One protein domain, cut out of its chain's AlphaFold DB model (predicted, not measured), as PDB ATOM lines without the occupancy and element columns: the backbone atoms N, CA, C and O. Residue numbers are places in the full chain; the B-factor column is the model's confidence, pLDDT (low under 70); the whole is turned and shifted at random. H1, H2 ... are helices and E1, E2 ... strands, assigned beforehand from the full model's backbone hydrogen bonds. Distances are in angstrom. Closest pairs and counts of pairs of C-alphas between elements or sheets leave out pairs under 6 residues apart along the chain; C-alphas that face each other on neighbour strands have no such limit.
ATOM      1  N   ILE A   6       5.646 -38.107  -9.071       77.06
ATOM      2  CA  ILE A   6       4.702 -38.453 -10.135       77.06
ATOM      3  C   ILE A   6       3.623 -37.383 -10.228       77.06
ATOM      4  O   ILE A   6       3.285 -36.744  -9.233       77.06
ATOM      5  N   LEU A   7       3.084 -37.215 -11.429       83.06
ATOM      6  CA  LEU A   7       1.931 -36.365 -11.675       83.06
ATOM      7  C   LEU A   7       0.662 -37.134 -11.309       83.06
ATOM      8  O   LEU A   7       0.551 -38.323 -11.606       83.06
ATOM      9  N   VAL A   8      -0.260 -36.462 -10.635       84.69
ATOM     10  CA  VAL A   8      -1.595 -36.957 -10.301       84.69
ATOM     11  C   VAL A   8      -2.580 -35.865 -10.676       84.69
ATOM     12  O   VAL A   8      -2.410 -34.723 -10.258       84.69
ATOM     13  N   GLN A   9      -3.609 -36.200 -11.449       89.81
ATOM     14  CA  GLN A   9      -4.605 -35.214 -11.856       89.81
ATOM     15  C   GLN A   9      -5.826 -35.265 -10.942       89.81
ATOM     16  O   GLN A   9      -6.462 -36.311 -10.770       89.81
ATOM     17  N   VAL A  10      -6.200 -34.116 -10.395       89.38
ATOM     18  CA  VAL A  10      -7.436 -33.934  -9.633       89.38
ATOM     19  C   VAL A  10      -8.344 -32.964 -10.376       89.38
ATOM     20  O   VAL A  10      -7.893 -32.102 -11.121       89.38
ATOM     21  N   THR A  11      -9.646 -33.143 -10.227       88.50
ATOM     22  CA  THR A  11     -10.663 -32.474 -11.044       88.50
ATOM     23  C   THR A  11     -11.729 -31.898 -10.140       88.50
ATOM     24  O   THR A  11     -12.168 -32.562  -9.200       88.50
ATOM     25  N   TRP A  12     -12.111 -30.649 -10.374       86.25
ATOM     26  CA  TRP A  12     -13.172 -30.001  -9.619       86.25
ATOM     27  C   TRP A  12     -14.532 -30.653  -9.932       86.25
ATOM     28  O   TRP A  12     -14.865 -30.903 -11.087       86.25
ATOM     29  N   VAL A  13     -15.329 -30.958  -8.906       77.56
ATOM     30  CA  VAL A  13     -16.598 -31.702  -9.036       77.56
ATOM     31  C   VAL A  13     -17.649 -30.899  -9.804       77.56
ATOM     32  O   VAL A  13     -18.456 -31.493 -10.511       77.56
ATOM     33  N   GLY A  14     -17.609 -29.564  -9.741       67.69
ATOM     34  CA  GLY A  14     -18.529 -28.718 -10.508       67.69
ATOM     35  C   GLY A  14     -18.352 -28.817 -12.028       67.69
ATOM     36  O   GLY A  14     -19.282 -28.502 -12.763       67.69
ATOM     37  N   VAL A  15     -17.222 -29.352 -12.512       59.88
ATOM     38  CA  VAL A  15     -16.991 -29.652 -13.939       59.88
ATOM     39  C   VAL A  15     -17.877 -30.806 -14.416       59.88
ATOM     40  O   VAL A  15     -18.334 -30.800 -15.552       59.88
ATOM     41  N   ILE A  16     -18.182 -31.772 -13.539       51.25
ATOM     42  CA  ILE A  16     -18.992 -32.958 -13.877       51.25
ATOM     43  C   ILE A  16     -20.464 -32.573 -14.129       51.25
ATOM     44  O   ILE A  16     -21.192 -33.311 -14.784       51.25
ATOM     45  N   LEU A  17     -20.897 -31.392 -13.672       43.78
ATOM     46  CA  LEU A  17     -22.248 -30.865 -13.890       43.78
ATOM     47  C   LEU A  17     -22.345 -29.878 -15.069       43.78
ATOM     48  O   LEU A  17     -23.440 -29.414 -15.374       43.78
ATOM     49  N   ALA A  18     -21.234 -29.555 -15.743       43.41
ATOM     50  CA  ALA A  18     -21.177 -28.468 -16.726       43.41
ATOM     51  C   ALA A  18     -21.179 -28.913 -18.204       43.41
ATOM     52  O   ALA A  18     -21.144 -28.057 -19.086       43.41
ATOM     53  N   GLU A  19     -21.288 -30.213 -18.520       41.97
ATOM     54  CA  GLU A  19     -21.396 -30.668 -19.925       41.97
ATOM     55  C   GLU A  19     -22.708 -30.232 -20.623       41.97
ATOM     56  O   GLU A  19     -22.844 -30.390 -21.833       41.97
ATOM     57  N   MET A  20     -23.642 -29.592 -19.910       42.56
ATOM     58  CA  MET A  20     -24.806 -28.918 -20.498       42.56
ATOM     59  C   MET A  20     -24.966 -27.482 -19.979       42.56
ATOM     60  O   MET A  20     -25.952 -27.156 -19.332       42.56
ATOM     61  N   ALA A  21     -24.016 -26.596 -20.278       37.19
ATOM     62  CA  ALA A  21     -24.299 -25.160 -20.346       37.19
ATOM     63  C   ALA A  21     -23.245 -24.444 -21.198       37.19
ATOM     64  O   ALA A  21     -22.230 -23.965 -20.698       37.19
ATOM     65  N   SER A  22     -23.512 -24.309 -22.500       42.75
ATOM     66  CA  SER A  22     -22.918 -23.226 -23.287       42.75
ATOM     67  C   SER A  22     -23.553 -21.911 -22.833       42.75
ATOM     68  O   SER A  22     -24.473 -21.396 -23.464       42.75
ATOM     69  N   ALA A  23     -23.066 -21.373 -21.724       36.16
ATOM     70  CA  ALA A  23     -23.236 -19.974 -21.393       36.16
ATOM     71  C   ALA A  23     -21.837 -19.415 -21.167       36.16
ATOM     72  O   ALA A  23     -21.112 -19.877 -20.286       36.16
ATOM     73  N   ALA A  24     -21.456 -18.435 -21.984       38.88
ATOM     74  CA  ALA A  24     -20.355 -17.541 -21.680       38.88
ATOM     75  C   ALA A  24     -20.719 -16.793 -20.391       38.88
ATOM     76  O   ALA A  24     -21.252 -15.685 -20.422       38.88
ATOM     77  N   VAL A  25     -20.494 -17.430 -19.244       36.81
ATOM     78  CA  VAL A  25     -20.447 -16.731 -17.972       36.81
ATOM     79  C   VAL A  25     -19.176 -15.914 -18.082       36.81
ATOM     80  O   VAL A  25     -18.074 -16.459 -18.014       36.81
ATOM     81  N   ALA A  26     -19.332 -14.625 -18.384       40.56
ATOM     82  CA  ALA A  26     -18.262 -13.663 -18.223       40.56
ATOM     83  C   ALA A  26     -17.657 -13.944 -16.848       40.56
ATOM     84  O   ALA A  26     -18.363 -13.822 -15.843       40.56
ATOM     85  N   ALA A  27     -16.409 -14.433 -16.826       45.75
ATOM     86  CA  ALA A  27     -15.684 -14.647 -15.586       45.75
ATOM     87  C   ALA A  27     -15.908 -13.385 -14.750       45.75
ATOM     88  O   ALA A  27     -15.739 -12.289 -15.310       45.75
ATOM     89  N   PRO A  28     -16.378 -13.500 -13.490       48.59
ATOM     90  CA  PRO A  28     -16.563 -12.318 -12.666       48.59
ATOM     91  C   PRO A  28     -15.235 -11.600 -12.743       48.59
ATOM     92  O   PRO A  28     -14.221 -12.272 -12.576       48.59
ATOM     93  N   LEU A  29     -15.263 -10.329 -13.159       49.50
ATOM     94  CA  LEU A  29     -14.105  -9.470 -13.373       49.50
ATOM     95  C   LEU A  29     -13.075  -9.769 -12.286       49.50
ATOM     96  O   LEU A  29     -13.143  -9.184 -11.207       49.50
ATOM     97  N   ALA A  30     -12.172 -10.723 -12.544       52.00
ATOM     98  CA  ALA A  30     -11.081 -11.017 -11.647       52.00
ATOM     99  C   ALA A  30     -10.353  -9.693 -11.649       52.00
ATOM    100  O   ALA A  30      -9.980  -9.207 -12.727       52.00
ATOM    101  N   ASN A  31     -10.369  -9.048 -10.485       54.94
ATOM    102  CA  ASN A  31      -9.984  -7.663 -10.322       54.94
ATOM    103  C   ASN A  31      -8.712  -7.433 -11.148       54.94
ATOM    104  O   ASN A  31      -7.840  -8.307 -11.151       54.94
ATOM    105  N   ARG A  32      -8.611  -6.344 -11.926       62.44
ATOM    106  CA  ARG A  32      -7.483  -6.164 -12.872       62.44
ATOM    107  C   ARG A  32      -6.108  -6.295 -12.189       62.44
ATOM    108  O   ARG A  32      -5.123  -6.554 -12.873       62.44
ATOM    109  N   ASP A  33      -6.091  -6.199 -10.864       83.25
ATOM    110  CA  ASP A  33      -4.947  -6.296  -9.964       83.25
ATOM    111  C   ASP A  33      -4.612  -7.724  -9.469       83.25
ATOM    112  O   ASP A  33      -3.663  -7.896  -8.706       83.25
ATOM    113  N   CYS A  34      -5.347  -8.765  -9.878       88.25
ATOM    114  CA  CYS A  34      -5.076 -10.143  -9.456       88.25
ATOM    115  C   CYS A  34      -3.824 -10.726 -10.140       88.25
ATOM    116  O   CYS A  34      -3.765 -10.764 -11.377       88.25
ATOM    117  N   PRO A  35      -2.842 -11.258  -9.382       90.44
ATOM    118  CA  PRO A  35      -1.691 -11.934  -9.965       90.44
ATOM    119  C   PRO A  35      -2.120 -13.185 -10.734       90.44
ATOM    120  O   PRO A  35      -2.726 -14.098 -10.178       90.44
ATOM    121  N   LYS A  36      -1.761 -13.242 -12.017       90.12
ATOM    122  CA  LYS A  36      -2.099 -14.370 -12.904       90.12
ATOM    123  C   LYS A  36      -1.014 -15.434 -12.992       90.12
ATOM    124  O   LYS A  36      -1.222 -16.452 -13.634       90.12
ATOM    125  N   MET A  37       0.151 -15.193 -12.399       92.44
ATOM    126  CA  MET A  37       1.313 -16.068 -12.520       92.44
ATOM    127  C   MET A  37       1.873 -16.405 -11.144       92.44
ATOM    128  O   MET A  37       1.980 -15.537 -10.277       92.44
ATOM    129  N   CYS A  38       2.297 -17.653 -10.981       93.62
ATOM    130  CA  CYS A  38       3.132 -18.094  -9.877       93.62
ATOM    131  C   CYS A  38       4.354 -18.831 -10.431       93.62
ATOM    132  O   CYS A  38       4.254 -19.966 -10.906       93.62
ATOM    133  N   GLY A  39       5.510 -18.165 -10.422       90.88
ATOM    134  CA  GLY A  39       6.688 -18.655 -11.136       90.88
ATOM    135  C   GLY A  39       6.389 -18.775 -12.632       90.88
ATOM    136  O   GLY A  39       6.085 -17.778 -13.281       90.88
ATOM    137  N   ASN A  40       6.429 -20.000 -13.157       89.94
ATOM    138  CA  ASN A  40       6.160 -20.290 -14.571       89.94
ATOM    139  C   ASN A  40       4.737 -20.816 -14.836       89.94
ATOM    140  O   ASN A  40       4.454 -21.246 -15.952       89.94
ATOM    141  N   LEU A  41       3.864 -20.833 -13.824       92.00
ATOM    142  CA  LEU A  41       2.511 -21.371 -13.933       92.00
ATOM    143  C   LEU A  41       1.477 -20.244 -14.000       92.00
ATOM    144  O   LEU A  41       1.458 -19.377 -13.126       92.00
ATOM    145  N   GLU A  42       0.607 -20.293 -15.008       92.38
ATOM    146  CA  GLU A  42      -0.585 -19.446 -15.087       92.38
ATOM    147  C   GLU A  42      -1.657 -19.943 -14.106       92.38
ATOM    148  O   GLU A  42      -1.917 -21.143 -14.001       92.38
ATOM    149  N   ILE A  43      -2.275 -19.011 -13.383       92.12
ATOM    150  CA  ILE A  43      -3.313 -19.252 -12.382       92.12
ATOM    151  C   ILE A  43      -4.622 -18.629 -12.893       92.12
ATOM    152  O   ILE A  43      -4.863 -17.438 -12.680       92.12
ATOM    153  N   PRO A  44      -5.457 -19.396 -13.617       89.12
ATOM    154  CA  PRO A  44      -6.724 -18.899 -14.137       89.12
ATOM    155  C   PRO A  44      -7.820 -18.926 -13.066       89.12
ATOM    156  O   PRO A  44      -7.885 -19.854 -12.262       89.12
ATOM    157  N   TYR A  45      -8.759 -17.979 -13.123       84.69
ATOM    158  CA  TYR A  45     -10.005 -18.070 -12.352       84.69
ATOM    159  C   TYR A  45     -10.719 -19.401 -12.676       84.69
ATOM    160  O   TYR A  45     -10.780 -19.767 -13.853       84.69
ATOM    161  N   PRO A  46     -11.268 -20.147 -11.696       86.69
ATOM    162  CA  PRO A  46     -11.561 -19.766 -10.305       86.69
ATOM    163  C   PRO A  46     -10.385 -19.803  -9.316       86.69
ATOM    164  O   PRO A  46     -10.596 -19.476  -8.148       86.69
ATOM    165  N   PHE A  47      -9.182 -20.189  -9.749       90.31
ATOM    166  CA  PHE A  47      -7.974 -20.210  -8.919       90.31
ATOM    167  C   PHE A  47      -7.363 -18.824  -8.735       90.31
ATOM    168  O   PHE A  47      -7.475 -17.964  -9.605       90.31
ATOM    169  N   GLY A  48      -6.668 -18.639  -7.612       91.62
ATOM    170  CA  GLY A  48      -5.987 -17.388  -7.290       91.62
ATOM    171  C   GLY A  48      -4.945 -17.548  -6.190       91.62
ATOM    172  O   GLY A  48      -4.957 -18.524  -5.443       91.62
ATOM    173  N   THR A  49      -4.034 -16.581  -6.099       93.25
ATOM    174  CA  THR A  49      -2.893 -16.594  -5.160       93.25
ATOM    175  C   THR A  49      -2.997 -15.550  -4.051       93.25
ATOM    176  O   THR A  49      -2.206 -15.561  -3.111       93.25
ATOM    177  N   THR A  50      -3.963 -14.639  -4.148       91.50
ATOM    178  CA  THR A  50      -4.200 -13.561  -3.184       91.50
ATOM    179  C   THR A  50      -5.672 -13.501  -2.818       91.50
ATOM    180  O   THR A  50      -6.529 -13.957  -3.577       91.50
ATOM    181  N   LYS A  51      -5.963 -12.914  -1.652       88.75
ATOM    182  CA  LYS A  51      -7.332 -12.673  -1.195       88.75
ATOM    183  C   LYS A  51      -8.146 -11.966  -2.287       88.75
ATOM    184  O   LYS A  51      -7.605 -11.130  -3.009       88.75
ATOM    185  N   ASP A  52      -9.418 -12.339  -2.407       87.81
ATOM    186  CA  ASP A  52     -10.386 -11.806  -3.378       87.81
ATOM    187  C   ASP A  52     -10.078 -12.133  -4.861       87.81
ATOM    188  O   ASP A  52     -10.799 -11.691  -5.754       87.81
ATOM    189  N   CYS A  53      -9.051 -12.951  -5.141       90.38
ATOM    190  CA  CYS A  53      -8.677 -13.392  -6.496       90.38
ATOM    191  C   CYS A  53      -8.976 -14.871  -6.782       90.38
ATOM    192  O   CYS A  53      -8.607 -15.380  -7.837       90.38
ATOM    193  N   TYR A  54      -9.640 -15.563  -5.860       89.38
ATOM    194  CA  TYR A  54     -10.095 -16.944  -6.003       89.38
ATOM    195  C   TYR A  54     -11.583 -17.039  -5.652       89.38
ATOM    196  O   TYR A  54     -12.095 -16.224  -4.888       89.38
ATOM    197  N   LEU A  55     -12.293 -18.021  -6.218       86.06
ATOM    198  CA  LEU A  55     -13.738 -18.186  -5.996       86.06
ATOM    199  C   LEU A  55     -14.081 -18.541  -4.539       86.06
ATOM    200  O   LEU A  55     -15.090 -18.084  -4.015       86.06
ATOM    201  N   ASP A  56     -13.263 -19.383  -3.915       85.88
ATOM    202  CA  ASP A  56     -13.390 -19.837  -2.526       85.88
ATOM    203  C   ASP A  56     -12.035 -20.403  -2.063       85.88
ATOM    204  O   ASP A  56     -11.164 -20.673  -2.894       85.88
ATOM    205  N   GLU A  57     -11.852 -20.638  -0.766       87.56
ATOM    206  CA  GLU A  57     -10.615 -21.149  -0.155       87.56
ATOM    207  C   GLU A  57     -10.121 -22.462  -0.796       87.56
ATOM    208  O   GLU A  57      -8.924 -22.738  -0.849       87.56
ATOM    209  N   PHE A  58     -11.018 -23.264  -1.379       85.56
ATOM    210  CA  PHE A  58     -10.649 -24.468  -2.138       85.56
ATOM    211  C   PHE A  58      -9.975 -24.192  -3.490       85.56
ATOM    212  O   PHE A  58      -9.552 -25.134  -4.159       85.56
ATOM    213  N   PHE A  59      -9.905 -22.941  -3.926       87.81
ATOM    214  CA  PHE A  59      -9.243 -22.512  -5.156       87.81
ATOM    215  C   PHE A  59      -7.991 -21.670  -4.882       87.81
ATOM    216  O   PHE A  59      -7.339 -21.202  -5.817       87.81
ATOM    217  N   PHE A  60      -7.632 -21.507  -3.610       92.00
ATOM    218  CA  PHE A  60      -6.404 -20.839  -3.224       92.00
ATOM    219  C   PHE A  60      -5.175 -21.672  -3.619       92.00
ATOM    220  O   PHE A  60      -5.072 -22.865  -3.310       92.00
ATOM    221  N   ILE A  61      -4.231 -21.023  -4.299       93.81
ATOM    222  CA  ILE A  61      -2.915 -21.555  -4.641       93.81
ATOM    223  C   ILE A  61      -1.871 -20.759  -3.861       93.81
ATOM    224  O   ILE A  61      -1.640 -19.582  -4.134       93.81
ATOM    225  N   ASP A  62      -1.207 -21.415  -2.913       94.19
ATOM    226  CA  ASP A  62      -0.109 -20.817  -2.158       94.19
ATOM    227  C   ASP A  62       1.113 -20.675  -3.071       94.19
ATOM    228  O   ASP A  62       1.719 -21.663  -3.494       94.19
ATOM    229  N   CYS A  63       1.457 -19.435  -3.414       94.06
ATOM    230  CA  CYS A  63       2.597 -19.128  -4.263       94.06
ATOM    231  C   CYS A  63       3.839 -18.848  -3.414       94.06
ATOM    232  O   CYS A  63       4.142 -17.704  -3.064       94.06
ATOM    233  N   LYS A  64       4.578 -19.906  -3.073       91.06
ATOM    234  CA  LYS A  64       5.646 -19.829  -2.073       91.06
ATOM    235  C   LYS A  64       7.015 -19.552  -2.691       91.06
ATOM    236  O   LYS A  64       7.458 -20.283  -3.573       91.06
ATOM    237  N   LEU A  65       7.733 -18.560  -2.163       91.12
ATOM    238  CA  LEU A  65       9.131 -18.305  -2.523       91.12
ATOM    239  C   LEU A  65      10.054 -19.375  -1.915       91.12
ATOM    240  O   LEU A  65      10.100 -19.565  -0.697       91.12
ATOM    241  N   ILE A  66      10.838 -20.045  -2.757       88.31
ATOM    242  CA  ILE A  66      11.849 -21.015  -2.334       88.31
ATOM    243  C   ILE A  66      13.189 -20.299  -2.152       88.31
ATOM    244  O   ILE A  66      13.888 -20.020  -3.124       88.31
ATOM    245  N   SER A  67      13.601 -20.073  -0.901       87.25
ATOM    246  CA  SER A  67      14.821 -19.315  -0.570       87.25
ATOM    247  C   SER A  67      16.106 -19.859  -1.206       87.25
ATOM    248  O   SER A  67      17.014 -19.088  -1.489       87.25
ATOM    249  N   SER A  68      16.202 -21.170  -1.453       86.44
ATOM    250  CA  SER A  68      17.394 -21.790  -2.050       86.44
ATOM    251  C   SER A  68      17.536 -21.563  -3.557       86.44
ATOM    252  O   SER A  68      18.640 -21.688  -4.079       86.44
ATOM    253  N   THR A  69      16.440 -21.265  -4.261       85.50
ATOM    254  CA  THR A  69      16.436 -21.077  -5.725       85.50
ATOM    255  C   THR A  69      15.995 -19.679  -6.147       85.50
ATOM    256  O   THR A  69      16.240 -19.290  -7.283       85.50
ATOM    257  N   GLY A  70      15.342 -18.925  -5.257       87.62
ATOM    258  CA  GLY A  70      14.712 -17.644  -5.570       87.62
ATOM    259  C   GLY A  70      13.454 -17.769  -6.437       87.62
ATOM    260  O   GLY A  70      12.933 -16.754  -6.886       87.62
ATOM    261  N   LEU A  71      12.968 -18.989  -6.689       88.50
ATOM    262  CA  LEU A  71      11.806 -19.244  -7.539       88.50
ATOM    263  C   LEU A  71      10.526 -19.382  -6.714       88.50
ATOM    264  O   LEU A  71      10.549 -19.863  -5.580       88.50
ATOM    265  N   TYR A  72       9.408 -18.988  -7.316       91.88
ATOM    266  CA  TYR A  72       8.074 -19.195  -6.764       91.88
ATOM    267  C   TYR A  72       7.534 -20.570  -7.162       91.88
ATOM    268  O   TYR A  72       7.584 -20.946  -8.335       91.88
ATOM    269  N   GLU A  73       7.010 -21.307  -6.186       92.12
ATOM    270  CA  GLU A  73       6.431 -22.634  -6.364       92.12
ATOM    271  C   GLU A  73       4.941 -22.613  -5.990       92.12
ATOM    272  O   GLU A  73       4.613 -22.356  -4.828       92.12
ATOM    273  N   PRO A  74       4.040 -22.890  -6.948       93.88
ATOM    274  CA  PRO A  74       2.610 -22.952  -6.689       93.88
ATOM    275  C   PRO A  74       2.261 -24.232  -5.933       93.88
ATOM    276  O   PRO A  74       2.670 -25.338  -6.308       93.88
ATOM    277  N   ARG A  75       1.481 -24.090  -4.865       92.38
ATOM    278  CA  ARG A  75       1.084 -25.194  -3.997       92.38
ATOM    279  C   ARG A  75      -0.414 -25.206  -3.755       92.38
ATOM    280  O   ARG A  75      -1.026 -24.192  -3.444       92.38
ATOM    281  N   PHE A  76      -0.988 -26.394  -3.850       88.75
ATOM    282  CA  PHE A  76      -2.330 -26.687  -3.383       88.75
ATOM    283  C   PHE A  76      -2.200 -27.370  -2.023       88.75
ATOM    284  O   PHE A  76      -1.709 -28.503  -1.925       88.75
ATOM    285  N   ALA A  77      -2.561 -26.646  -0.961       84.50
ATOM    286  CA  ALA A  77      -2.154 -26.971   0.403       84.50
ATOM    287  C   ALA A  77      -0.626 -27.192   0.484       84.50
ATOM    288  O   ALA A  77       0.152 -26.277   0.240       84.50
ATOM    289  N   ASN A  78      -0.173 -28.414   0.778       84.75
ATOM    290  CA  ASN A  78       1.253 -28.744   0.887       84.75
ATOM    291  C   ASN A  78       1.834 -29.442  -0.353       84.75
ATOM    292  O   ASN A  78       2.985 -29.887  -0.318       84.75
ATOM    293  N   ILE A  79       1.059 -29.562  -1.434       88.75
ATOM    294  CA  ILE A  79       1.432 -30.320  -2.633       88.75
ATOM    295  C   ILE A  79       1.723 -29.356  -3.776       88.75
ATOM    296  O   ILE A  79       0.976 -28.413  -4.007       88.75
ATOM    297  N   ILE A  80       2.809 -29.603  -4.503       91.12
ATOM    298  CA  ILE A  80       3.216 -28.768  -5.637       91.12
ATOM    299  C   ILE A  80       2.230 -28.964  -6.784       91.12
ATOM    300  O   ILE A  80       1.933 -30.101  -7.155       91.12
ATOM    301  N   VAL A  81       1.767 -27.861  -7.359       91.88
ATOM    302  CA  VAL A  81       0.961 -27.844  -8.579       91.88
ATOM    303  C   VAL A  81       1.895 -27.636  -9.762       91.88
ATOM    304  O   VAL A  81       2.810 -26.824  -9.720       91.88
ATOM    305  N   THR A  82       1.693 -28.403 -10.820       89.56
ATOM    306  CA  THR A  82       2.522 -28.340 -12.034       89.56
ATOM    307  C   THR A  82       1.758 -27.796 -13.225       89.56
ATOM    308  O   THR A  82       2.372 -27.239 -14.131       89.56
ATOM    309  N   ASN A  83       0.432 -27.932 -13.214       90.19
ATOM    310  CA  ASN A  83      -0.443 -27.421 -14.252       90.19
ATOM    311  C   ASN A  83      -1.846 -27.159 -13.688       90.19
ATOM    312  O   ASN A  83      -2.312 -27.897 -12.813       90.19
ATOM    313  N   ILE A  84      -2.514 -26.138 -14.219       89.25
ATOM    314  CA  ILE A  84      -3.913 -25.806 -13.950       89.25
ATOM    315  C   ILE A  84      -4.591 -25.616 -15.300       89.25
ATOM    316  O   ILE A  84      -4.165 -24.802 -16.113       89.25
ATOM    317  N   SER A  85      -5.663 -26.362 -15.543       82.38
ATOM    318  CA  SER A  85      -6.492 -26.156 -16.729       82.38
ATOM    319  C   SER A  85      -7.644 -25.196 -16.435       82.38
ATOM    320  O   SER A  85      -8.206 -25.190 -15.337       82.38
ATOM    321  N   TYR A  86      -8.083 -24.482 -17.470       72.94
ATOM    322  CA  TYR A  86      -9.304 -23.671 -17.451       72.94
ATOM    323  C   TYR A  86     -10.571 -24.484 -17.132       72.94
ATOM    324  O   TYR A  86     -11.563 -23.932 -16.667       72.94
ATOM    325  N   HIS A  87     -10.535 -25.806 -17.329       72.06
ATOM    326  CA  HIS A  87     -11.638 -26.722 -17.032       72.06
ATOM    327  C   HIS A  87     -11.594 -27.273 -15.599       72.06
ATOM    328  O   HIS A  87     -12.164 -28.325 -15.333       72.06
ATOM    329  N   GLY A  88     -10.895 -26.624 -14.662       77.38
ATOM    330  CA  GLY A  88     -10.894 -27.031 -13.251       77.38
ATOM    331  C   GLY A  88     -10.120 -28.323 -12.960       77.38
ATOM    332  O   GLY A  88     -10.367 -28.979 -11.947       77.38
ATOM    333  N   HIS A  89      -9.215 -28.730 -13.850       85.62
ATOM    334  CA  HIS A  89      -8.251 -29.809 -13.601       85.62
ATOM    335  C   HIS A  89      -6.934 -29.249 -13.059       85.62
ATOM    336  O   HIS A  89      -6.449 -28.234 -13.555       85.62
ATOM    337  N   LEU A  90      -6.357 -29.939 -12.079       89.75
ATOM    338  CA  LEU A  90      -5.071 -29.637 -11.458       89.75
ATOM    339  C   LEU A  90      -4.154 -30.852 -11.583       89.75
ATOM    340  O   LEU A  90      -4.514 -31.937 -11.120       89.75
ATOM    341  N   ASP A  91      -2.955 -30.657 -12.124       90.31
ATOM    342  CA  ASP A  91      -1.902 -31.671 -12.092       90.31
ATOM    343  C   ASP A  91      -0.988 -31.400 -10.895       90.31
ATOM    344  O   ASP A  91      -0.239 -30.417 -10.863       90.31
ATOM    345  N   ILE A  92      -1.052 -32.274  -9.895       89.31
ATOM    346  CA  ILE A  92      -0.282 -32.175  -8.655       89.31
ATOM    347  C   ILE A  92       0.875 -33.170  -8.641       89.31
ATOM    348  O   ILE A  92       0.812 -34.246  -9.235       89.31
ATOM    349  N   LEU A  93       1.938 -32.822  -7.927       86.19
ATOM    350  CA  LEU A  93       3.156 -33.615  -7.856       86.19
ATOM    351  C   LEU A  93       3.216 -34.403  -6.539       86.19
ATOM    352  O   LEU A  93       3.478 -33.848  -5.471       86.19
ATOM    353  N   MET A  94       3.013 -35.715  -6.621       83.50
ATOM    354  CA  MET A  94       3.034 -36.645  -5.487       83.50
ATOM    355  C   MET A  94       4.313 -37.469  -5.435       83.50
ATOM    356  O   MET A  94       4.955 -37.672  -6.451       83.50
TER     357      MET A  94
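This is residues 6 to 94 of the 262 residues of the protein "Wall-associated receptor kinase 2" of Morella rubra (UniProt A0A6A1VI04). With little regular structure, the model is a strongly twisted sheet of five strands, plus a long unnamed stretch, residues 18 to 61, that swings out from H1, sticks out at residues 19 to 26 and folds back as loops near E2 and E3. The 89 printed residues, 35 in named elements, run E1 H1 E2 E3 E4 E5, mostly strand. The antiparallel sheet has the order E1 E5 E4 E3 E2. The whole is compact, radius of gyration of the C-alphas 13.6 A, spanning 46 by 33 by 20 A.

E1, residues 6 to 12, is an edge strand, antiparallel to E5, residues 89 to 94; N 8 and O 92 are 2.8 A apart. H1, residues 13 to 17, is not on the sheet; 0 of 1 O i to N i+4 pairs and 2 of 2 O i to N i+3 pairs are within hydrogen-bond range. E2, residues 62 to 66, E3, 71 to 76, E4, 79 to 84, and E5 form a meander of hairpins, each strand the antiparallel neighbour of the one before: N 64 and O 73, 3.0 A; N 79 and O 76, 3.0 A; N 91 and O 83, 2.9 A.

E1 starts at C-alpha 6 (4.702, -38.453, -10.135) and is 19.8 A long; E5, 15.5 A, ends at C-alpha 94 (3.034, -36.645, -5.487).

The printed part has no cut. H1 to E2 is a long link; pLDDT is under 70 in residues 14 to 32.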